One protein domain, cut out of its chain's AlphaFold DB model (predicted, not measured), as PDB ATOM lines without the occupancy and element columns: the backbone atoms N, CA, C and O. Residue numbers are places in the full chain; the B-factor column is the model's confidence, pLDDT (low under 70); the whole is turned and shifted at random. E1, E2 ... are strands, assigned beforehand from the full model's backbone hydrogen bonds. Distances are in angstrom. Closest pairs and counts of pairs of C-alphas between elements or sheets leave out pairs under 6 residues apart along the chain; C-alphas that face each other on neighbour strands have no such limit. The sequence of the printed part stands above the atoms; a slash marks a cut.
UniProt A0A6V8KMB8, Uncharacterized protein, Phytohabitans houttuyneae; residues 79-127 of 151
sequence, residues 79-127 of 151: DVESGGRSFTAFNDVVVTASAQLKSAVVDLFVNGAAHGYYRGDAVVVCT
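AT A GLANCE: This is residues 79 to 127 of the 151 residues of an uncharacterized protein of Phytohabitans houttuyneae (UniProt A0A6V8KMB8). Three two-stranded antiparallel ribbons follow one another in an open, angular chain: E3 and E6 form the ribbon nearest the middle, the E4-E5 hairpin folds back from one of its ends as the second arm of a V, and the E1-E2 hairpin turns off at its other end. Residues 81 to 86, at the tip of the E1-E2 hairpin, stick out. The printed part has 49 residues, with no named helix and six named strands in the order E1 E2 E3 E4 E5 E6; the class is all strand. The whole is only just loose, close to compact, with a radius of gyration of the C-alphas of 11.8 A and spans of 28 by 24 by 22 A.

HOW THE PARTS SIT: Begin at E1, residues 79 to 82, and E2, residues 85 to 89: they are a hairpin, antiparallel at 143 degrees, with N 80 and O 87 within hydrogen-bond range at 3.0 A. Next look at E3, residues 92 to 96, which meets E2 only through their tight link. Its antiparallel neighbour is E6, residues 122 to 126, at 167 degrees, where you find N 95 and O 123 2.8 A apart. Between these two in the chain come E4, residues 104 to 110, and E5, residues 113 to 120, a hairpin at 158 degrees, with N 106 and O 118 2.9 A apart. The closest C-alphas of E3 and E4 are those of Thr 96 and Ala 104, 5.2 A apart; the closest C-alphas of E4 and E6 are those of Ala 104 and Ala 122, 5.8 A apart. E5 and E6 meet only through their link. E3 and E5 are only just apart, closest 8.5 A, and so are E1 and E3, closest 8.3 A. E1 and E2 are both apart from E4 and E5.

IN THESE COORDINATES: Find C-alpha 79 at (20.513, 19.312, -33.043), where E1 begins. E2 runs 13.1 A and E3 13.0 A. E4 starts at C-alpha 104, (29.329, 0.601, -36.419), and runs 18.5 A; E5, the longest strand, covers 21.5 A. E6 runs 12.6 A and ends at C-alpha 126, (22.523, 14.650, -43.188).

THE WHOLE: The two C-alphas farthest apart are those of Gln 100 and Asn 111, 31.5 A. The printed part has no cut and no long link; E3 to E4 is short, with 7 residues between them, and the others are tight. The mean pLDDT of the printed part is 90.9; look at residues 100 to 101 for the two under 70.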
ATOM      1  N   ASP A  79      20.234  19.175 -34.468       94.12
ATOM      2  CA  ASP A  79      20.513  19.312 -33.043       94.12
ATOM      3  C   ASP A  79      20.775  17.916 -32.477       94.12
ATOM      4  O   ASP A  79      19.975  16.997 -32.679       94.12
ATOM      5  N   VAL A  80      21.948  17.727 -31.880       95.19
ATOM      6  CA  VAL A  80      22.500  16.403 -31.597       95.19
ATOM      7  C   VAL A  80      22.893  16.326 -30.141       95.19
ATOM      8  O   VAL A  80      23.725  17.102 -29.680       95.19
ATOM      9  N   GLU A  81      22.363  15.330 -29.441       95.19
ATOM     10  CA  GLU A  81      22.763  15.007 -28.078       95.19
ATOM     11  C   GLU A  81      23.578  13.713 -28.056       95.19
ATOM     12  O   GLU A  81      23.172  12.684 -28.597       95.19
ATOM     13  N   SER A  82      24.747  13.751 -27.418       92.75
ATOM     14  CA  SER A  82      25.594  12.576 -27.226       92.75
ATOM     15  C   SER A  82      26.382  12.686 -25.927       92.75
ATOM     16  O   SER A  82      27.067  13.680 -25.683       92.75
ATOM     17  N   GLY A  83      26.279  11.667 -25.069       91.31
ATOM     18  CA  GLY A  83      27.027  11.609 -23.807       91.31
ATOM     19  C   GLY A  83      26.791  12.813 -22.883       91.31
ATOM     20  O   GLY A  83      27.725  13.265 -22.229       91.31
ATOM     21  N   GLY A  84      25.574  13.368 -22.873       93.44
ATOM     22  CA  GLY A  84      25.225  14.558 -22.087       93.44
ATOM     23  C   GLY A  84      25.737  15.885 -22.660       93.44
ATOM     24  O   GLY A  84      25.669  16.904 -21.980       93.44
ATOM     25  N   ARG A  85      26.262  15.892 -23.891       93.00
ATOM     26  CA  ARG A  85      26.685  17.101 -24.609       93.00
ATOM     27  C   ARG A  85      25.763  17.333 -25.798       93.00
ATOM     28  O   ARG A  85      25.429  16.377 -26.493       93.00
ATOM     29  N   SER A  86      25.412  18.591 -26.045       92.12
ATOM     30  CA  SER A  86      24.697  19.012 -27.248       92.12
ATOM     31  C   SER A  86      25.652  19.654 -28.254       92.12
ATOM     32  O   SER A  86      26.630  20.309 -27.878       92.12
ATOM     33  N   PHE A  87      25.397  19.457 -29.544       91.75
ATOM     34  CA  PHE A  87      26.086  20.167 -30.616       91.75
ATOM     35  C   PHE A  87      25.202  20.309 -31.853       91.75
ATOM     36  O   PHE A  87      24.337  19.483 -32.131       91.75
ATOM     37  N   THR A  88      25.468  21.358 -32.630       93.19
ATOM     38  CA  THR A  88      24.751  21.656 -33.870       93.19
ATOM     39  C   THR A  88      25.586  21.271 -35.089       93.19
ATOM     40  O   THR A  88      26.748  21.675 -35.222       93.19
ATOM     41  N   ALA A  89      24.983  20.536 -36.021       92.81
ATOM     42  CA  ALA A  89      25.595  20.168 -37.294       92.81
ATOM     43  C   ALA A  89      24.761  20.680 -38.475       92.81
ATOM     44  O   ALA A  89      23.606  20.306 -38.649       92.81
ATOM     45  N   PHE A  90      25.348  21.540 -39.307       91.56
ATOM     46  CA  PHE A  90      24.670  22.114 -40.478       91.56
ATOM     47  C   PHE A  90      24.728  21.221 -41.717       91.56
ATOM     48  O   PHE A  90      23.820  21.286 -42.540       91.56
ATOM     49  N   ASN A  91      25.747  20.366 -41.833       91.19
ATOM     50  CA  ASN A  91      25.864  19.416 -42.937       91.19
ATOM     51  C   ASN A  91      25.377  18.039 -42.491       91.19
ATOM     52  O   ASN A  91      24.297  17.598 -42.878       91.19
ATOM     53  N   ASP A  92      26.152  17.377 -41.638       92.94
ATOM     54  CA  ASP A  92      25.914  15.990 -41.276       92.94
ATOM     55  C   ASP A  92      26.567  15.604 -39.945       92.94
ATOM     56  O   ASP A  92      27.403  16.322 -39.388       92.94
ATOM     57  N   VAL A  93      26.127  14.460 -39.426       94.44
ATOM     58  CA  VAL A  93      26.694  13.761 -38.276       94.44
ATOM     59  C   VAL A  93      27.082  12.367 -38.726       94.44
ATOM     60  O   VAL A  93      26.252  11.630 -39.264       94.44
ATOM     61  N   VAL A  94      28.329  11.993 -38.455       93.38
ATOM     62  CA  VAL A  94      28.875  10.676 -38.783       93.38
ATOM     63  C   VAL A  94      29.075   9.882 -37.497       93.38
ATOM     64  O   VAL A  94      29.813  10.297 -36.604       93.38
ATOM     65  N   VAL A  95      28.434   8.721 -37.416       91.94
ATOM     66  CA  VAL A  95      28.611   7.744 -36.339       91.94
ATOM     67  C   VAL A  95      29.490   6.612 -36.853       91.94
ATOM     68  O   VAL A  95      29.129   5.933 -37.812       91.94
ATOM     69  N   THR A  96      30.629   6.388 -36.203       92.12
ATOM     70  CA  THR A  96      31.581   5.315 -36.529       92.12
ATOM     71  C   THR A  96      31.871   4.455 -35.303       92.12
ATOM     72  O   THR A  96      31.596   4.844 -34.164       92.12
ATOM     73  N   ALA A  97      32.435   3.265 -35.516       88.44
ATOM     74  CA  ALA A  97      32.963   2.484 -34.408       88.44
ATOM     75  C   ALA A  97      34.224   3.152 -33.836       88.44
ATOM     76  O   ALA A  97      35.097   3.601 -34.574       88.44
ATOM     77  N   SER A  98      34.351   3.156 -32.508       79.88
ATOM     78  CA  SER A  98      35.503   3.737 -31.805       79.88
ATOM     79  C   SER A  98      36.814   2.972 -32.020       79.88
ATOM     80  O   SER A  98      37.891   3.532 -31.829       79.88
ATOM     81  N   ALA A  99      36.742   1.697 -32.409       79.00
ATOM     82  CA  ALA A  99      37.907   0.873 -32.701       79.00
ATOM     83  C   ALA A  99      38.126   0.758 -34.213       79.00
ATOM     84  O   ALA A  99      37.193   0.450 -34.958       79.00
ATOM     85  N   GLN A 100      39.381   0.923 -34.641       66.75
ATOM     86  CA  GLN A 100      39.800   0.644 -36.014       66.75
ATOM     87  C   GLN A 100      39.365  -0.775 -36.420       66.75
ATOM     88  O   GLN A 100      39.510  -1.718 -35.642       66.75
ATOM     89  N   LEU A 101      38.832  -0.905 -37.641       68.12
ATOM     90  CA  LEU A 101      38.393  -2.165 -38.266       68.12
ATOM     91  C   LEU A 101      37.114  -2.803 -37.687       68.12
ATOM     92  O   LEU A 101      36.810  -3.952 -38.008       68.12
ATOM     93  N   LYS A 102      36.336  -2.093 -36.859       79.56
ATOM     94  CA  LYS A 102      35.004  -2.558 -36.436       79.56
ATOM     95  C   LYS A 102      33.898  -1.842 -37.206       79.56
ATOM     96  O   LYS A 102      33.985  -0.648 -37.460       79.56
ATOM     97  N   SER A 103      32.828  -2.571 -37.520       86.50
ATOM     98  CA  SER A 103      31.599  -1.966 -38.035       86.50
ATOM     99  C   SER A 103      30.872  -1.223 -36.915       86.50
ATOM    100  O   SER A 103      30.713  -1.764 -35.817       86.50
ATOM    101  N   ALA A 104      30.372  -0.027 -37.208       88.81
ATOM    102  CA  ALA A 104      29.329   0.601 -36.419       88.81
ATOM    103  C   ALA A 104      28.063  -0.266 -36.481       88.81
ATOM    104  O   ALA A 104      27.697  -0.771 -37.546       88.81
ATOM    105  N   VAL A 105      27.409  -0.442 -35.336       91.06
ATOM    106  CA  VAL A 105      26.070  -1.027 -35.228       91.06
ATOM    107  C   VAL A 105      25.213  -0.001 -34.503       91.06
ATOM    108  O   VAL A 105      25.562   0.400 -33.395       91.06
ATOM    109  N   VAL A 106      24.147   0.465 -35.150       92.88
ATOM    110  CA  VAL A 106      23.313   1.570 -34.658       92.88
ATOM    111  C   VAL A 106      21.851   1.163 -34.713       92.88
ATOM    112  O   VAL A 106      21.340   0.880 -35.796       92.88
ATOM    113  N   ASP A 107      21.177   1.183 -33.567       95.25
ATOM    114  CA  ASP A 107      19.720   1.081 -33.502       95.25
ATOM    115  C   ASP A 107      19.094   2.418 -33.915       95.25
ATOM    116  O   ASP A 107      19.433   3.475 -33.377       95.25
ATOM    117  N   LEU A 108      18.179   2.382 -34.882       94.75
ATOM    118  CA  LEU A 108      17.470   3.559 -35.367       94.75
ATOM    119  C   LEU A 108      16.088   3.648 -34.732       94.75
ATOM    120  O   LEU A 108      15.231   2.779 -34.917       94.75
ATOM    121  N   PHE A 109      15.848   4.790 -34.098       96.31
ATOM    122  CA  PHE A 109      14.535   5.205 -33.643       96.31
ATOM    123  C   PHE A 109      14.112   6.471 -34.386       96.31
ATOM    124  O   PHE A 109      14.896   7.409 -34.523       96.31
ATOM    125  N   VAL A 110      12.861   6.519 -34.843       95.12
ATOM    126  CA  VAL A 110      12.256   7.726 -35.424       95.12
ATOM    127  C   VAL A 110      10.987   8.021 -34.648       95.12
ATOM    128  O   VAL A 110      10.122   7.160 -34.513       95.12
ATOM    129  N   ASN A 111      10.884   9.233 -34.102       95.31
ATOM    130  CA  ASN A 111       9.770   9.636 -33.237       95.31
ATOM    131  C   ASN A 111       9.514   8.637 -32.083       95.31
ATOM    132  O   ASN A 111       8.368   8.358 -31.739       95.31
ATOM    133  N   GLY A 112      10.584   8.061 -31.522       94.31
ATOM    134  CA  GLY A 112      10.530   7.072 -30.438       94.31
ATOM    135  C   GLY A 112      10.167   5.642 -30.857       94.31
ATOM    136  O   GLY A 112      10.261   4.736 -30.034       94.31
ATOM    137  N   ALA A 113       9.795   5.401 -32.116       96.44
ATOM    138  CA  ALA A 113       9.515   4.060 -32.622       96.44
ATOM    139  C   ALA A 113      10.788   3.404 -33.168       96.44
ATOM    140  O   ALA A 113      11.551   4.048 -33.886       96.44
ATOM    141  N   ALA A 114      11.007   2.125 -32.857       95.88
ATOM    142  CA  ALA A 114      12.114   1.359 -33.422       95.88
ATOM    143  C   ALA A 114      11.865   1.085 -34.914       95.88
ATOM    144  O   ALA A 114      10.830   0.533 -35.285       95.88
ATOM    145  N   HIS A 115      12.827   1.449 -35.758       93.69
ATOM    146  CA  HIS A 115      12.791   1.205 -37.205       93.69
ATOM    147  C   HIS A 115      13.769   0.113 -37.657       93.69
ATOM    148  O   HIS A 115      13.689  -0.339 -38.799       93.69
ATOM    149  N   GLY A 116      14.656  -0.339 -36.767       94.00
ATOM    150  CA  GLY A 116      15.615  -1.413 -37.012       94.00
ATOM    151  C   GLY A 116      17.018  -1.025 -36.571       94.00
ATOM    152  O   GLY A 116      17.191  -0.054 -35.838       94.00
ATOM    153  N   TYR A 117      18.015  -1.767 -37.047       93.38
ATOM    154  CA  TYR A 117      19.422  -1.460 -36.823       93.38
ATOM    155  C   TYR A 117      20.196  -1.464 -38.140       93.38
ATOM    156  O   TYR A 117      19.863  -2.187 -39.081       93.38
ATOM    157  N   TYR A 118      21.254  -0.664 -38.191       92.00
ATOM    158  CA  TYR A 118      22.161  -0.565 -39.327       92.00
ATOM    159  C   TYR A 118      23.547  -1.035 -38.916       92.00
ATOM    160  O   TYR A 118      24.008  -0.735 -37.815       92.00
ATOM    161  N   ARG A 119      24.218  -1.761 -39.814       92.25
ATOM    162  CA  ARG A 119      25.609  -2.186 -39.650       92.25
ATOM    163  C   ARG A 119      26.426  -1.767 -40.863       92.25
ATOM    164  O   ARG A 119      26.040  -2.068 -41.987       92.25
ATOM    165  N   GLY A 120      27.564  -1.127 -40.628       90.50
ATOM    166  CA  GLY A 120      28.476  -0.683 -41.683       90.50
ATOM    167  C   GLY A 120      29.696   0.023 -41.108       90.50
ATOM    168  O   GLY A 120      29.892   0.016 -39.897       90.50
ATOM    169  N   ASP A 121      30.514   0.637 -41.957       89.94
ATOM    170  CA  ASP A 121      31.696   1.384 -41.500       89.94
ATOM    171  C   ASP A 121      31.299   2.681 -40.779       89.94
ATOM    172  O   ASP A 121      31.896   3.058 -39.769       89.94
ATOM    173  N   ALA A 122      30.237   3.326 -41.267       90.50
ATOM    174  CA  ALA A 122      29.651   4.515 -40.675       90.50
ATOM    175  C   ALA A 122      28.139   4.582 -40.923       90.50
ATOM    176  O   ALA A 122      27.631   4.057 -41.916       90.50
ATOM    177  N   VAL A 123      27.434   5.290 -40.045       91.62
ATOM    178  CA  VAL A 123      26.066   5.765 -40.274       91.62
ATOM    179  C   VAL A 123      26.106   7.285 -40.335       91.62
ATOM    180  O   VAL A 123      26.620   7.922 -39.420       91.62
ATOM    181  N   VAL A 124      25.577   7.863 -41.414       93.19
ATOM    182  CA  VAL A 124      25.576   9.314 -41.633       93.19
ATOM    183  C   VAL A 124      24.145   9.836 -41.620       93.19
ATOM    184  O   VAL A 124      23.284   9.326 -42.338       93.19
ATOM    185  N   VAL A 125      23.897  10.871 -40.820       92.69
ATOM    186  CA  VAL A 125      22.641  11.629 -40.812       92.69
ATOM    187  C   VAL A 125      22.932  13.011 -41.384       92.69
ATOM    188  O   VAL A 125      23.755  13.729 -40.829       92.69
ATOM    189  N   CYS A 126      22.270  13.389 -42.479       92.88
ATOM    190  CA  CYS A 126      22.523  14.650 -43.188       92.88
ATOM    191  C   CYS A 126      21.307  15.582 -43.158       92.88
ATOM    192  O   CYS A 126      20.162  15.141 -43.317       92.88
ATOM    193  N   THR A 127      21.563  16.886 -43.080       90.94
ATOM    194  CA  THR A 127      20.602  17.927 -43.467       90.94
ATOM    195  C   THR A 127      20.405  17.930 -44.991       90.94
ATOM    196  O   THR A 127      21.141  17.257 -45.720       90.94
TER     197      THR A 127